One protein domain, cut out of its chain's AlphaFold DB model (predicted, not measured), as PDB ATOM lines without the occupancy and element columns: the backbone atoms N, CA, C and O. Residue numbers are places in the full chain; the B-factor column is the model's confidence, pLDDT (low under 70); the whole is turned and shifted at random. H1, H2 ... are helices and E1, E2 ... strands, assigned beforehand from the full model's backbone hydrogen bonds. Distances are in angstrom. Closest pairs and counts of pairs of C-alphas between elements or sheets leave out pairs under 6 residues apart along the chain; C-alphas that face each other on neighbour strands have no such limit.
ATOM      1  N   LYS A 236     -21.475  47.901 -14.128       96.19
ATOM      2  CA  LYS A 236     -22.123  46.746 -13.494       96.19
ATOM      3  C   LYS A 236     -22.079  45.525 -14.409       96.19
ATOM      4  O   LYS A 236     -22.380  45.620 -15.600       96.19
ATOM      5  N   THR A 237     -21.754  44.372 -13.830       97.44
ATOM      6  CA  THR A 237     -21.822  43.082 -14.527       97.44
ATOM      7  C   THR A 237     -23.222  42.480 -14.482       97.44
ATOM      8  O   THR A 237     -24.045  42.864 -13.646       97.44
ATOM      9  N   LEU A 238     -23.482  41.475 -15.326       97.31
ATOM     10  CA  LEU A 238     -24.701  40.672 -15.208       97.31
ATOM     11  C   LEU A 238     -24.837  40.043 -13.820       97.31
ATOM     12  O   LEU A 238     -25.910  40.091 -13.229       97.31
ATOM     13  N   LEU A 239     -23.753  39.511 -13.257       97.50
ATOM     14  CA  LEU A 239     -23.770  38.940 -11.915       97.50
ATOM     15  C   LEU A 239     -24.128  39.980 -10.844       97.50
ATOM     16  O   LEU A 239     -24.877  39.658  -9.921       97.50
ATOM     17  N   ASP A 240     -23.627  41.213 -10.955       96.88
ATOM     18  CA  ASP A 240     -23.982  42.288 -10.021       96.88
ATOM     19  C   ASP A 240     -25.475  42.603 -10.078       96.88
ATOM     20  O   ASP A 240     -26.108  42.780  -9.035       96.88
ATOM     21  N   GLU A 241     -26.047  42.641 -11.281       96.56
ATOM     22  CA  GLU A 241     -27.480  42.848 -11.474       96.56
ATOM     23  C   GLU A 241     -28.283  41.689 -10.870       96.56
ATOM     24  O   GLU A 241     -29.197  41.911 -10.075       96.56
ATOM     25  N   LEU A 242     -27.873  40.445 -11.137       97.00
ATOM     26  CA  LEU A 242     -28.515  39.252 -10.585       97.00
ATOM     27  C   LEU A 242     -28.477  39.216  -9.055       97.00
ATOM     28  O   LEU A 242     -29.468  38.872  -8.410       97.00
ATOM     29  N   ILE A 243     -27.348  39.576  -8.447       96.62
ATOM     30  CA  ILE A 243     -27.187  39.558  -6.992       96.62
ATOM     31  C   ILE A 243     -28.004  40.668  -6.328       96.62
ATOM     32  O   ILE A 243     -28.629  40.424  -5.292       96.62
ATOM     33  N   ASN A 244     -27.969  41.883  -6.875       94.62
ATOM     34  CA  ASN A 244     -28.484  43.060  -6.181       94.62
ATOM     35  C   ASN A 244     -29.966  43.324  -6.449       94.62
ATOM     36  O   ASN A 244     -30.642  43.871  -5.570       94.62
ATOM     37  N   GLN A 245     -30.479  42.901  -7.603       91.69
ATOM     38  CA  GLN A 245     -31.891  43.030  -7.939       91.69
ATOM     39  C   GLN A 245     -32.698  41.802  -7.537       91.69
ATOM     40  O   GLN A 245     -32.163  40.701  -7.395       91.69
ATOM     41  N   ARG A 246     -34.012  42.015  -7.373       90.81
ATOM     42  CA  ARG A 246     -35.026  40.958  -7.193       90.81
ATOM     43  C   ARG A 246     -34.613  39.930  -6.130       90.81
ATOM     44  O   ARG A 246     -34.458  38.744  -6.399       90.81
ATOM     45  N   LYS A 247     -34.420  40.424  -4.903       92.94
ATOM     46  CA  LYS A 247     -33.869  39.679  -3.753       92.94
ATOM     47  C   LYS A 247     -34.670  38.430  -3.374       92.94
ATOM     48  O   LYS A 247     -34.077  37.523  -2.805       92.94
ATOM     49  N   ASP A 248     -35.947  38.378  -3.741       95.25
ATOM     50  CA  ASP A 248     -36.859  37.265  -3.445       95.25
ATOM     51  C   ASP A 248     -37.060  36.329  -4.650       95.25
ATOM     52  O   ASP A 248     -37.952  35.480  -4.644       95.25
ATOM     53  N   TYR A 249     -36.241  36.483  -5.702       96.88
ATOM     54  CA  TYR A 249     -36.338  35.717  -6.943       96.88
ATOM     55  C   TYR A 249     -34.993  35.137  -7.376       96.88
ATOM     56  O   TYR A 249     -33.958  35.794  -7.268       96.88
ATOM     57  N   VAL A 250     -34.997  33.941  -7.954       97.12
ATOM     58  CA  VAL A 250     -33.835  33.347  -8.627       97.12
ATOM     59  C   VAL A 250     -33.953  33.489 -10.149       97.12
ATOM     60  O   VAL A 250     -35.062  33.390 -10.683       97.12
ATOM     61  N   PRO A 251     -32.836  33.749 -10.851       97.75
ATOM     62  CA  PRO A 251     -32.839  33.889 -12.298       97.75
ATOM     63  C   PRO A 251     -32.861  32.525 -12.988       97.75
ATOM     64  O   PRO A 251     -32.111  31.622 -12.628       97.75
ATOM     65  N   GLU A 252     -33.674  32.416 -14.032       97.81
ATOM     66  CA  GLU A 252     -33.668  31.328 -14.994       97.81
ATOM     67  C   GLU A 252     -33.272  31.851 -16.380       97.81
ATOM     68  O   GLU A 252     -33.954  32.672 -16.996       97.81
ATOM     69  N   PHE A 253     -32.139  31.367 -16.866       97.88
ATOM     70  CA  PHE A 253     -31.615  31.600 -18.201       97.88
ATOM     71  C   PHE A 253     -32.401  30.801 -19.240       97.88
ATOM     72  O   PHE A 253     -32.569  29.592 -19.094       97.88
ATOM     73  N   ILE A 254     -32.819  31.480 -20.311       97.00
ATOM     74  CA  ILE A 254     -33.453  30.860 -21.481       97.00
ATOM     75  C   ILE A 254     -32.449  29.975 -22.229       97.00
ATOM     76  O   ILE A 254     -32.780  28.873 -22.649       97.00
ATOM     77  N   ASN A 255     -31.204  30.443 -22.355       96.38
ATOM     78  CA  ASN A 255     -30.093  29.701 -22.935       96.38
ATOM     79  C   ASN A 255     -28.911  29.685 -21.958       96.38
ATOM     80  O   ASN A 255     -28.041  30.558 -21.979       96.38
ATOM     81  N   TYR A 256     -28.891  28.678 -21.082       95.81
ATOM     82  CA  TYR A 256     -27.887  28.562 -20.024       95.81
ATOM     83  C   TYR A 256     -26.444  28.574 -20.551       95.81
ATOM     84  O   TYR A 256     -25.616  29.315 -20.021       95.81
ATOM     85  N   SER A 257     -26.143  27.803 -21.602       94.50
ATOM     86  CA  SER A 257     -24.770  27.610 -22.102       94.50
ATOM     87  C   SER A 257     -24.147  28.891 -22.665       94.50
ATOM     88  O   SER A 257     -22.930  29.079 -22.592       94.50
ATOM     89  N   VAL A 258     -24.979  29.791 -23.191       95.00
ATOM     90  CA  VAL A 258     -24.562  31.116 -23.661       95.00
ATOM     91  C   VAL A 258     -24.521  32.101 -22.493       95.00
ATOM     92  O   VAL A 258     -23.486  32.707 -22.221       95.00
ATOM     93  N   GLN A 259     -25.620  32.216 -21.745       96.69
ATOM     94  CA  GLN A 259     -25.794  33.273 -20.746       96.69
ATOM     95  C   GLN A 259     -24.882  33.126 -19.523       96.69
ATOM     96  O   GLN A 259     -24.519  34.128 -18.911       96.69
ATOM     97  N   VAL A 260     -24.445  31.911 -19.181       96.19
ATOM     98  CA  VAL A 260     -23.476  31.708 -18.090       96.19
ATOM     99  C   VAL A 260     -22.140  32.408 -18.365       96.19
ATOM    100  O   VAL A 260     -21.522  32.957 -17.455       96.19
ATOM    101  N   LYS A 261     -21.742  32.524 -19.639       94.00
ATOM    102  CA  LYS A 261     -20.524  33.240 -20.056       94.00
ATOM    103  C   LYS A 261     -20.664  34.762 -19.930       94.00
ATOM    104  O   LYS A 261     -19.681  35.491 -20.047       94.00
ATOM    105  N   HIS A 262     -21.878  35.261 -19.694       96.25
ATOM    106  CA  HIS A 262     -22.170  36.689 -19.585       96.25
ATOM    107  C   HIS A 262     -22.039  37.219 -18.158       96.25
ATOM    108  O   HIS A 262     -22.008  38.431 -17.973       96.25
ATOM    109  N   LEU A 263     -21.937  36.342 -17.151       96.81
ATOM    110  CA  LEU A 263     -21.987  36.714 -15.732       96.81
ATOM    111  C   LEU A 263     -21.004  37.832 -15.358       96.81
ATOM    112  O   LEU A 263     -21.364  38.735 -14.609       96.81
ATOM    113  N   HIS A 264     -19.787  37.813 -15.900       96.31
ATOM    114  CA  HIS A 264     -18.755  38.821 -15.623       96.31
ATOM    115  C   HIS A 264     -18.637  39.907 -16.701       96.31
ATOM    116  O   HIS A 264     -17.701  40.704 -16.659       96.31
ATOM    117  N   ARG A 265     -19.556  39.944 -17.670       96.81
ATOM    118  CA  ARG A 265     -19.572  40.936 -18.752       96.81
ATOM    119  C   ARG A 265     -20.420  42.153 -18.347       96.81
ATOM    120  O   ARG A 265     -21.398  41.983 -17.609       96.81
ATOM    121  N   PRO A 266     -20.064  43.370 -18.797       97.44
ATOM    122  CA  PRO A 266     -20.804  44.584 -18.480       97.44
ATOM    123  C   PRO A 266     -22.144  44.625 -19.224       97.44
ATOM    124  O   PRO A 266     -22.213  44.338 -20.424       97.44
ATOM    125  N   ILE A 267     -23.204  45.024 -18.520       96.38
ATOM    126  CA  ILE A 267     -24.522  45.242 -19.127       96.38
ATOM    127  C   ILE A 267     -24.600  46.667 -19.677       96.38
ATOM    128  O   ILE A 267     -24.294  47.624 -18.968       96.38
ATOM    129  N   ARG A 268     -25.055  46.803 -20.924       95.19
ATOM    130  CA  ARG A 268     -25.347  48.088 -21.570       95.19
ATOM    131  C   ARG A 268     -26.769  48.552 -21.277       95.19
ATOM    132  O   ARG A 268     -26.963  49.653 -20.782       95.19
ATOM    133  N   ASN A 269     -27.741  47.694 -21.579       94.62
ATOM    134  CA  ASN A 269     -29.163  47.970 -21.410       94.62
ATOM    135  C   ASN A 269     -29.784  46.881 -20.540       94.62
ATOM    136  O   ASN A 269     -29.493  45.700 -20.738       94.62
ATOM    137  N   VAL A 270     -30.654  47.272 -19.613       96.44
ATOM    138  CA  VAL A 270     -31.453  46.355 -18.800       96.44
ATOM    139  C   VAL A 270     -32.861  46.913 -18.655       96.44
ATOM    140  O   VAL A 270     -33.042  48.091 -18.354       96.44
ATOM    141  N   SER A 271     -33.865  46.077 -18.882       96.88
ATOM    142  CA  SER A 271     -35.267  46.416 -18.649       96.88
ATOM    143  C   SER A 271     -35.988  45.238 -18.010       96.88
ATOM    144  O   SER A 271     -35.613  44.079 -18.200       96.88
ATOM    145  N   PHE A 272     -37.005  45.532 -17.206       97.19
ATOM    146  CA  PHE A 272     -37.783  44.519 -16.505       97.19
ATOM    147  C   PHE A 272     -39.260  44.652 -16.848       97.19
ATOM    148  O   PHE A 272     -39.866  45.691 -16.595       97.19
ATOM    149  N   ASP A 273     -39.822  43.576 -17.378       96.56
ATOM    150  CA  ASP A 273     -41.252  43.397 -17.561       96.56
ATOM    151  C   ASP A 273     -41.821  42.732 -16.302       96.56
ATOM    152  O   ASP A 273     -41.627  41.536 -16.062       96.56
ATOM    153  N   SER A 274     -42.496  43.532 -15.475       94.19
ATOM    154  CA  SER A 274     -43.103  43.086 -14.218       94.19
ATOM    155  C   SER A 274     -44.298  42.166 -14.423       94.19
ATOM    156  O   SER A 274     -44.523  41.300 -13.582       94.19
ATOM    157  N   SER A 275     -45.013  42.300 -15.542       95.31
ATOM    158  CA  SER A 275     -46.164  41.453 -15.864       95.31
ATOM    159  C   SER A 275     -45.744  40.023 -16.202       95.31
ATOM    160  O   SER A 275     -46.427  39.070 -15.836       95.31
ATOM    161  N   LYS A 276     -44.581  39.865 -16.844       95.69
ATOM    162  CA  LYS A 276     -44.039  38.559 -17.252       95.69
ATOM    163  C   LYS A 276     -42.945  38.034 -16.331       95.69
ATOM    164  O   LYS A 276     -42.487  36.911 -16.522       95.69
ATOM    165  N   LEU A 277     -42.498  38.843 -15.367       96.31
ATOM    166  CA  LEU A 277     -41.322  38.577 -14.536       96.31
ATOM    167  C   LEU A 277     -40.074  38.271 -15.387       96.31
ATOM    168  O   LEU A 277     -39.317  37.345 -15.096       96.31
ATOM    169  N   ILE A 278     -39.851  39.058 -16.444       97.56
ATOM    170  CA  ILE A 278     -38.727  38.886 -17.376       97.56
ATOM    171  C   ILE A 278     -37.803  40.097 -17.309       97.56
ATOM    172  O   ILE A 278     -38.240  41.237 -17.446       97.56
ATOM    173  N   THR A 279     -36.502  39.855 -17.163       97.31
ATOM    174  CA  THR A 279     -35.474  40.859 -17.454       97.31
ATOM    175  C   THR A 279     -34.950  40.656 -18.861       97.31
ATOM    176  O   THR A 279     -34.459  39.575 -19.183       97.31
ATOM    177  N   LYS A 280     -34.985  41.714 -19.668       97.94
ATOM    178  CA  LYS A 280     -34.254  41.771 -20.930       97.94
ATOM    179  C   LYS A 280     -32.958  42.541 -20.728       97.94
ATOM    180  O   LYS A 280     -32.960  43.582 -20.075       97.94
ATOM    181  N   TYR A 281     -31.860  42.048 -21.284       97.88
ATOM    182  CA  TYR A 281     -30.566  42.711 -21.175       97.88
ATOM    183  C   TYR A 281     -29.753  42.611 -22.465       97.88
ATOM    184  O   TYR A 281     -29.970  41.725 -23.290       97.88
ATOM    185  N   GLN A 282     -28.808  43.532 -22.619       97.69
ATOM    186  CA  GLN A 282     -27.866  43.585 -23.733       97.69
ATOM    187  C   GLN A 282     -26.460  43.876 -23.205       97.69
ATOM    188  O   GLN A 282     -26.297  44.682 -22.284       97.69
ATOM    189  N   LEU A 283     -25.441  43.245 -23.786       96.62
ATOM    190  CA  LEU A 283     -24.034  43.488 -23.449       96.62
ATOM    191  C   LEU A 283     -23.453  44.613 -24.320       96.62
ATOM    192  O   LEU A 283     -23.991  44.929 -25.375       96.62
ATOM    193  N   PHE A 284     -22.352  45.244 -23.900       93.25
ATOM    194  CA  PHE A 284     -21.774  46.375 -24.649       93.25
ATOM    195  C   PHE A 284     -21.310  46.017 -26.064       93.25
ATOM    196  O   PHE A 284     -21.576  46.767 -27.000       93.25
ATOM    197  N   ASN A 285     -20.644  44.874 -26.203       87.75
ATOM    198  CA  ASN A 285     -20.054  44.399 -27.452       87.75
ATOM    199  C   ASN A 285     -20.913  43.320 -28.131       87.75
ATOM    200  O   ASN A 285     -20.387  42.453 -28.825       87.75
ATOM    201  N   ASP A 286     -22.224  43.339 -27.884       90.88
ATOM    202  CA  ASP A 286     -23.174  42.362 -28.410       90.88
ATOM    203  C   ASP A 286     -24.439  43.061 -28.912       90.88
ATOM    204  O   ASP A 286     -25.035  43.893 -28.221       90.88
ATOM    205  N   LEU A 287     -24.846  42.739 -30.136       90.88
ATOM    206  CA  LEU A 287     -26.068  43.282 -30.727       90.88
ATOM    207  C   LEU A 287     -27.308  42.512 -30.269       90.88
ATOM    208  O   LEU A 287     -28.415  43.040 -30.350       90.88
ATOM    209  N   ASN A 288     -27.132  41.292 -29.761       95.62
ATOM    210  CA  ASN A 288     -28.238  40.451 -29.345       95.62
ATOM    211  C   ASN A 288     -28.830  40.927 -28.017       95.62
ATOM    212  O   ASN A 288     -28.125  41.322 -27.083       95.62
ATOM    213  N   GLN A 289     -30.151  40.816 -27.923       96.81
ATOM    214  CA  GLN A 289     -30.879  40.964 -26.673       96.81
ATOM    215  C   GLN A 289     -31.135  39.582 -26.073       96.81
ATOM    216  O   GLN A 289     -31.509  38.640 -26.769       96.81
ATOM    217  N   TYR A 290     -30.949  39.474 -24.765       98.06
ATOM    218  CA  TYR A 290     -31.108  38.240 -24.010       98.06
ATOM    219  C   TYR A 290     -32.182  38.400 -22.944       98.06
ATOM    220  O   TYR A 290     -32.425  39.503 -22.454       98.06
ATOM    221  N   GLU A 291     -32.788  37.286 -22.542       98.12
ATOM    222  CA  GLU A 291     -33.870  37.275 -21.559       98.12
ATOM    223  C   GLU A 291     -33.542  36.376 -20.361       98.12
ATOM    224  O   GLU A 291     -32.843  35.365 -20.474       98.12
ATOM    225  N   ILE A 292     -34.034  36.772 -19.188       98.06
ATOM    226  CA  ILE A 292     -33.940  36.032 -17.927       98.06
ATOM    227  C   ILE A 292     -35.330  36.021 -17.309       98.06
ATOM    228  O   ILE A 292     -35.901  37.082 -17.057       98.06
ATOM    229  N   LYS A 293     -35.861  34.827 -17.049       97.88
ATOM    230  CA  LYS A 293     -37.107  34.644 -16.297       97.88
ATOM    231  C   LYS A 293     -36.808  34.656 -14.805       97.88
ATOM    232  O   LYS A 293     -35.801  34.104 -14.373       97.88
ATOM    233  N   TRP A 294     -37.675  35.262 -14.010       97.69
ATOM    234  CA  TRP A 294     -37.517  35.323 -12.561       97.69
ATOM    235  C   TRP A 294     -38.551  34.457 -11.862       97.69
ATOM    236  O   TRP A 294     -39.746  34.583 -12.107       97.69
ATOM    237  N   HIS A 295     -38.083  33.630 -10.929       97.06
ATOM    238  CA  HIS A 295     -38.934  32.741 -10.139       97.06
ATOM    239  C   HIS A 295     -38.799  33.049  -8.663       97.06
ATOM    240  O   HIS A 295     -37.678  33.186  -8.174       97.06
ATOM    241  N   ARG A 296     -39.917  33.143  -7.944       97.12
ATOM    242  CA  ARG A 296     -39.900  33.402  -6.501       97.12
ATOM    243  C   ARG A 296     -39.173  32.263  -5.782       97.12
ATOM    244  O   ARG A 296     -39.339  31.104  -6.153       97.12
ATOM    245  N   THR A 297     -38.360  32.572  -4.776       97.25
ATOM    246  CA  THR A 297     -37.573  31.573  -4.032       97.25
ATOM    247  C   THR A 297     -37.931  31.554  -2.551       97.25
ATOM    248  O   THR A 297     -38.383  32.554  -1.997       97.25
ATOM    249  N   LYS A 298     -37.705  30.404  -1.907       96.06
ATOM    250  CA  LYS A 298     -37.787  30.243  -0.445       96.06
ATOM    251  C   LYS A 298     -36.549  30.783   0.283       96.06
ATOM    252  O   LYS A 298     -36.554  30.880   1.506       96.06
ATOM    253  N   LEU A 299     -35.473  31.090  -0.445       96.25
ATOM    254  CA  LEU A 299     -34.223  31.570   0.139       96.25
ATOM    255  C   LEU A 299     -34.373  32.990   0.684       96.25
ATOM    256  O   LEU A 299     -34.908  33.872   0.015       96.25
ATOM    257  N   ASN A 300     -33.783  33.245   1.852       96.38
ATOM    258  CA  ASN A 300     -33.571  34.617   2.296       96.38
ATOM    259  C   ASN A 300     -32.490  35.311   1.439       96.38
ATOM    260  O   ASN A 300     -31.711  34.687   0.709       96.38
ATOM    261  N   ARG A 301     -32.397  36.639   1.573       95.38
ATOM    262  CA  ARG A 301     -31.461  37.479   0.808       95.38
ATOM    263  C   ARG A 301     -29.995  37.039   0.933       95.38
ATOM    264  O   ARG A 301     -29.247  37.151  -0.042       95.38
ATOM    265  N   SER A 302     -29.566  36.615   2.123       96.56
ATOM    266  CA  SER A 302     -28.172  36.245   2.397       96.56
ATOM    267  C   SER A 302     -27.814  34.932   1.703       96.56
ATOM    268  O   SER A 302     -26.851  34.882   0.931       96.56
ATOM    269  N   ASP A 303     -28.648  33.910   1.885       97.19
ATOM    270  CA  ASP A 303     -28.438  32.579   1.315       97.19
ATOM    271  C   ASP A 303     -28.522  32.607  -0.206       97.19
ATOM    272  O   ASP A 303     -27.648  32.068  -0.886       97.19
ATOM    273  N   ARG A 304     -29.480  33.357  -0.760       97.25
ATOM    274  CA  ARG A 304     -29.564  33.606  -2.203       97.25
ATOM    275  C   ARG A 304     -28.277  34.220  -2.747       97.25
ATOM    276  O   ARG A 304     -27.737  33.755  -3.749       97.25
ATOM    277  N   LYS A 305     -27.765  35.272  -2.096       97.44
ATOM    278  CA  LYS A 305     -26.515  35.929  -2.509       97.44
ATOM    279  C   LYS A 305     -25.333  34.963  -2.427       97.44
ATOM    280  O   LYS A 305     -24.489  34.977  -3.324       97.44
ATOM    281  N   LYS A 306     -25.266  34.132  -1.384       97.44
ATOM    282  CA  LYS A 306     -24.238  33.097  -1.233       97.44
ATOM    283  C   LYS A 306     -24.324  32.073  -2.365       97.44
ATOM    284  O   LYS A 306     -23.309  31.829  -3.004       97.44
ATOM    285  N   MET A 307     -25.513  31.559  -2.680       97.44
ATOM    286  CA  MET A 307     -25.712  30.588  -3.762       97.44
ATOM    287  C   MET A 307     -25.373  31.158  -5.142       97.44
ATOM    288  O   MET A 307     -24.636  30.519  -5.886       97.44
ATOM    289  N   LEU A 308     -25.820  32.379  -5.465       97.38
ATOM    290  CA  LEU A 308     -25.468  33.046  -6.728       97.38
ATOM    291  C   LEU A 308     -23.954  33.223  -6.879       97.38
ATOM    292  O   LEU A 308     -23.407  32.998  -7.956       97.38
ATOM    293  N   LYS A 309     -23.262  33.590  -5.792       97.06
ATOM    294  CA  LYS A 309     -21.799  33.685  -5.783       97.06
ATOM    295  C   LYS A 309     -21.138  32.317  -5.936       97.06
ATOM    296  O   LYS A 309     -20.203  32.207  -6.718       97.06
ATOM    297  N   SER A 310     -21.596  31.294  -5.216       96.31
ATOM    298  CA  SER A 310     -21.050  29.935  -5.327       96.31
ATOM    299  C   SER A 310     -21.207  29.374  -6.738       96.31
ATOM    300  O   SER A 310     -20.276  28.767  -7.255       96.31
ATOM    301  N   TRP A 311     -22.354  29.623  -7.374       96.69
ATOM    302  CA  TRP A 311     -22.601  29.265  -8.765       96.69
ATOM    303  C   TRP A 311     -21.680  30.024  -9.728       96.69
ATOM    304  O   TRP A 311     -20.985  29.410 -10.533       96.69
ATOM    305  N   ALA A 312     -21.627  31.355  -9.647       96.06
ATOM    306  CA  ALA A 312     -20.836  32.149 -10.586       96.06
ATOM    307  C   ALA A 312     -19.324  31.910 -10.454       96.06
ATOM    308  O   ALA A 312     -18.606  31.890 -11.448       96.06
ATOM    309  N   TYR A 313     -18.849  31.701  -9.225       96.12
ATOM    310  CA  TYR A 313     -17.438  31.514  -8.900       96.12
ATOM    311  C   TYR A 313     -17.045  30.045  -8.715       96.12
ATOM    312  O   TYR A 313     -16.104  29.749  -7.972       96.12
ATOM    313  N   SER A 314     -17.774  29.125  -9.344       95.56
ATOM    314  CA  SER A 314     -17.469  27.703  -9.261       95.56
ATOM    315  C   SER A 314     -16.080  27.401  -9.835       95.56
ATOM    316  O   SER A 314     -15.645  27.965 -10.842       95.56
ATOM    317  N   ILE A 315     -15.394  26.474  -9.174       95.94
ATOM    318  CA  ILE A 315     -14.136  25.854  -9.608       95.94
ATOM    319  C   ILE A 315     -14.349  24.348  -9.714       95.94
ATOM    320  O   ILE A 315     -15.298  23.835  -9.114       95.94
ATOM    321  N   ALA A 316     -13.469  23.639 -10.418       95.38
ATOM    322  CA  ALA A 316     -13.539  22.184 -10.499       95.38
ATOM    323  C   ALA A 316     -13.555  21.537  -9.101       95.38
ATOM    324  O   ALA A 316     -13.043  22.083  -8.118       95.38
ATOM    325  N   GLU A 317     -14.183  20.373  -9.002       95.88
ATOM    326  CA  GLU A 317     -14.098  19.523  -7.821       95.88
ATOM    327  C   GLU A 317     -12.875  18.619  -7.949       95.88
ATOM    328  O   GLU A 317     -12.717  17.928  -8.953       95.88
ATOM    329  N   ILE A 318     -11.987  18.679  -6.958       94.81
ATOM    330  CA  ILE A 318     -10.691  18.002  -6.977       94.81
ATOM    331  C   ILE A 318     -10.622  17.095  -5.760       94.81
ATOM    332  O   ILE A 318     -10.888  17.547  -4.644       94.81
ATOM    333  N   ASP A 319     -10.227  15.847  -5.976       93.44
ATOM    334  CA  ASP A 319      -9.939  14.918  -4.892       93.44
ATOM    335  C   ASP A 319      -8.726  15.432  -4.090       93.44
ATOM    336  O   ASP A 319      -7.641  15.622  -4.658       93.44
ATOM    337  N   PRO A 320      -8.864  15.679  -2.773       91.25
ATOM    338  CA  PRO A 320      -7.763  16.177  -1.960       91.25
ATOM    339  C   PRO A 320      -6.558  15.230  -1.924       91.25
ATOM    340  O   PRO A 320      -5.443  15.730  -1.743       91.25
ATOM    341  N   ILE A 321      -6.762  13.920  -2.112       93.31
ATOM    342  CA  ILE A 321      -5.723  12.889  -2.047       93.31
ATOM    343  C   ILE A 321      -5.054  12.734  -3.413       93.31
ATOM    344  O   ILE A 321      -3.874  13.047  -3.549       93.31
ATOM    345  N   SER A 322      -5.799  12.312  -4.441       92.62
ATOM    346  CA  SER A 322      -5.211  12.045  -5.766       92.62
ATOM    347  C   SER A 322      -4.879  13.305  -6.571       92.62
ATOM    348  O   SER A 322      -4.194  13.220  -7.587       92.62
ATOM    349  N   LYS A 323      -5.386  14.476  -6.155       91.69
ATOM    350  CA  LYS A 323      -5.357  15.738  -6.922       91.69
ATOM    351  C   LYS A 323      -6.016  15.638  -8.304       91.69
ATOM    352  O   LYS A 323      -5.864  16.553  -9.118       91.69
ATOM    353  N   SER A 324      -6.759  14.566  -8.568       94.00
ATOM    354  CA  SER A 324      -7.496  14.375  -9.812       94.00
ATOM    355  C   SER A 324      -8.798  15.179  -9.811       94.00
ATOM    356  O   SER A 324      -9.356  15.507  -8.760       94.00
ATOM    357  N   VAL A 325      -9.268  15.547 -11.005       94.81
ATOM    358  CA  VAL A 325     -10.530  16.275 -11.182       94.81
ATOM    359  C   VAL A 325     -11.684  15.273 -11.125       94.81
ATOM    360  O   VAL A 325     -11.811  14.442 -12.018       94.81
ATOM    361  N   ILE A 326     -12.527  15.375 -10.094       95.69
ATOM    362  CA  ILE A 326     -13.750  14.571  -9.925       95.69
ATOM    363  C   ILE A 326     -14.852  15.112 -10.839       95.69
ATOM    364  O   ILE A 326     -15.523  14.359 -11.541       95.69
ATOM    365  N   LYS A 327     -15.031  16.439 -10.835       95.69
ATOM    366  CA  LYS A 327     -15.965  17.148 -11.713       95.69
ATOM    367  C   LYS A 327     -15.286  18.364 -12.291       95.69
ATOM    368  O   LYS A 327     -14.723  19.183 -11.554       95.69
ATOM    369  N   ASP A 328     -15.369  18.507 -13.604       94.94
ATOM    370  CA  ASP A 328     -14.936  19.727 -14.253       94.94
ATOM    371  C   ASP A 328     -15.794  20.919 -13.794       94.94
ATOM    372  O   ASP A 328     -16.862  20.796 -13.178       94.94
ATOM    373  N   ARG A 329     -15.277  22.112 -14.070       93.44
ATOM    374  CA  ARG A 329     -15.894  23.358 -13.639       93.44
ATOM    375  C   ARG A 329     -17.288  23.556 -14.233       93.44
ATOM    376  O   ARG A 329     -18.159  24.036 -13.507       93.44
ATOM    377  N   ASP A 330     -17.491  23.213 -15.500       92.94
ATOM    378  CA  ASP A 330     -18.735  23.485 -16.221       92.94
ATOM    379  C   ASP A 330     -19.846  22.567 -15.707       92.94
ATOM    380  O   ASP A 330     -20.938  23.044 -15.377       92.94
ATOM    381  N   THR A 331     -19.534  21.283 -15.507       95.44
ATOM    382  CA  THR A 331     -20.438  20.318 -14.866       95.44
ATOM    383  C   THR A 331     -20.845  20.788 -13.472       95.44
ATOM    384  O   THR A 331     -22.037  20.911 -13.174       95.44
ATOM    385  N   LYS A 332     -19.876  21.143 -12.619       96.31
ATOM    386  CA  LYS A 332     -20.172  21.621 -11.259       96.31
ATOM    387  C   LYS A 332     -20.972  22.925 -11.266       96.31
ATOM    388  O   LYS A 332     -21.875  23.112 -10.452       96.31
ATOM    389  N   GLN A 333     -20.658  23.843 -12.180       96.00
ATOM    390  CA  GLN A 333     -21.397  25.094 -12.322       96.00
ATOM    391  C   GLN A 333     -22.862  24.828 -12.678       96.00
ATOM    392  O   GLN A 333     -23.762  25.429 -12.091       96.00
ATOM    393  N   GLN A 334     -23.103  23.900 -13.604       96.56
ATOM    394  CA  GLN A 334     -24.446  23.514 -14.012       96.56
ATOM    395  C   GLN A 334     -25.220  22.829 -12.879       96.56
ATOM    396  O   GLN A 334     -26.407  23.105 -12.706       96.56
ATOM    397  N   GLU A 335     -24.573  21.989 -12.070       97.12
ATOM    398  CA  GLU A 335     -25.188  21.394 -10.878       97.12
ATOM    399  C   GLU A 335     -25.621  22.457  -9.863       97.12
ATOM    400  O   GLU A 335     -26.772  22.458  -9.425       97.12
ATOM    401  N   LEU A 336     -24.740  23.409  -9.540       97.31
ATOM    402  CA  LEU A 336     -25.055  24.514  -8.629       97.31
ATOM    403  C   LEU A 336     -26.195  25.390  -9.162       97.31
ATOM    404  O   LEU A 336     -27.041  25.852  -8.396       97.31
ATOM    405  N   TYR A 337     -26.252  25.592 -10.479       97.88
ATOM    406  CA  TYR A 337     -27.360  26.293 -11.116       97.88
ATOM    407  C   TYR A 337     -28.683  25.527 -10.986       97.88
ATOM    408  O   TYR A 337     -29.702  26.111 -10.622       97.88
ATOM    409  N   ARG A 338     -28.680  24.205 -11.203       97.56
ATOM    410  CA  ARG A 338     -29.870  23.363 -10.987       97.56
ATOM    411  C   ARG A 338     -30.325  23.394  -9.528       97.56
ATOM    412  O   ARG A 338     -31.518  23.522  -9.276       97.56
ATOM    413  N   GLN A 339     -29.393  23.355  -8.575       97.25
ATOM    414  CA  GLN A 339     -29.701  23.505  -7.148       97.25
ATOM    415  C   GLN A 339     -30.344  24.863  -6.844       97.25
ATOM    416  O   GLN A 339     -31.336  24.920  -6.120       97.25
ATOM    417  N   LEU A 340     -29.837  25.951  -7.435       96.69
ATOM    418  CA  LEU A 340     -30.439  27.281  -7.317       96.69
ATOM    419  C   LEU A 340     -31.890  27.288  -7.823       96.69
ATOM    420  O   LEU A 340     -32.775  27.799  -7.134       96.69
ATOM    421  N   LEU A 341     -32.155  26.679  -8.984       96.94
ATOM    422  CA  LEU A 341     -33.508  26.547  -9.540       96.94
ATOM    423  C   LEU A 341     -34.407  25.598  -8.729       96.94
ATOM    424  O   LEU A 341     -35.623  25.753  -8.757       96.94
TER     425      LEU A 341
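What this domain is: This is residues 236 to 341 of the 346 residues of an uncharacterized protein of Geobacillus sp. PK12 (UniProt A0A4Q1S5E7). A strongly twisted sheet of four strands curls round helix H1, with H2 on the same face, and beside H1 and the edge strand E1 the helices H3 and H4 lie side by side, running opposite ways. From this helix pair a thin arm, residues 317 to 327 with E5 in it, reaches away from the sheet along the longest axis. The printed part has 106 residues, with four named helices and five named strands in the order H1 E1 H2 E2 E3 E4 H3 E5 H4; the class is mixed, helices and strands. The sheet's order is E1 E4 E3 E2, antiparallel throughout. The whole is compact, with a radius of gyration of the C-alphas of 14.8 A and spans of 50 by 34 by 21 A.

How they stand to each other: E2, residues 267 to 273, E3, residues 278 to 283, and E4, residues 289 to 296, form a meander, each strand the antiparallel neighbour of the one before, through two hairpins. N 271 and O 280 are 2.9 A apart across E2 and E3, and N 279 and O 292 are 2.8 A apart across E3 and E4, both within hydrogen-bond range. E1, residues 249 to 253, is antiparallel to E4 at 143 degrees, with N 252 and O 293 2.7 A apart. H1, residues 238 to 244, and H2, residues 256 to 262, are on one face of the sheet and make two layers with it, helices over one face. H2 has a height over the sheet of 5.5 A and lies over none of its strands. H3, residues 301 to 312, touches H1 at a shallow tilt of 16 degrees, opposite ways, the closest C-alphas being those of Ile 243 and Lys 305, 5.8 A apart. H4, residues 329 to 341, touches residues 307 to 312 of H3 at a shallow tilt of 26 degrees, opposite ways; their closest C-alphas, of Trp 311 and Leu 336, are 5.3 A apart. H4 only grazes the sheet, with residues 337 to 341. E5, residues 325 to 327, pairs with no named strand, but residues 317 to 318 pair with it antiparallel. Each O i to N i+4 pair is within hydrogen-bond range in H1, H3 and H4; in H2 it is 1 of 3, beside 3 of 4 O i to N i+3 pairs.

Where its parts are: H1 begins at C-alpha 238, (-24.701, 40.672, -15.208). E4 is 23.4 A long, E2 16.9 A, E3 16.6 A and H3 16.5 A. H4, 18.4 A long, ends at C-alpha 341, (-33.508, 26.547, -9.540).

The domain as a whole: The two C-alphas farthest apart, of Ser 275 and Ser 322, are 51.4 A apart. The printed part has no cut. The link from H3 to E5, 12 residues, is long; the other links are tight. Mean pLDDT of the printed part is 95.9, and no printed residue is under 70.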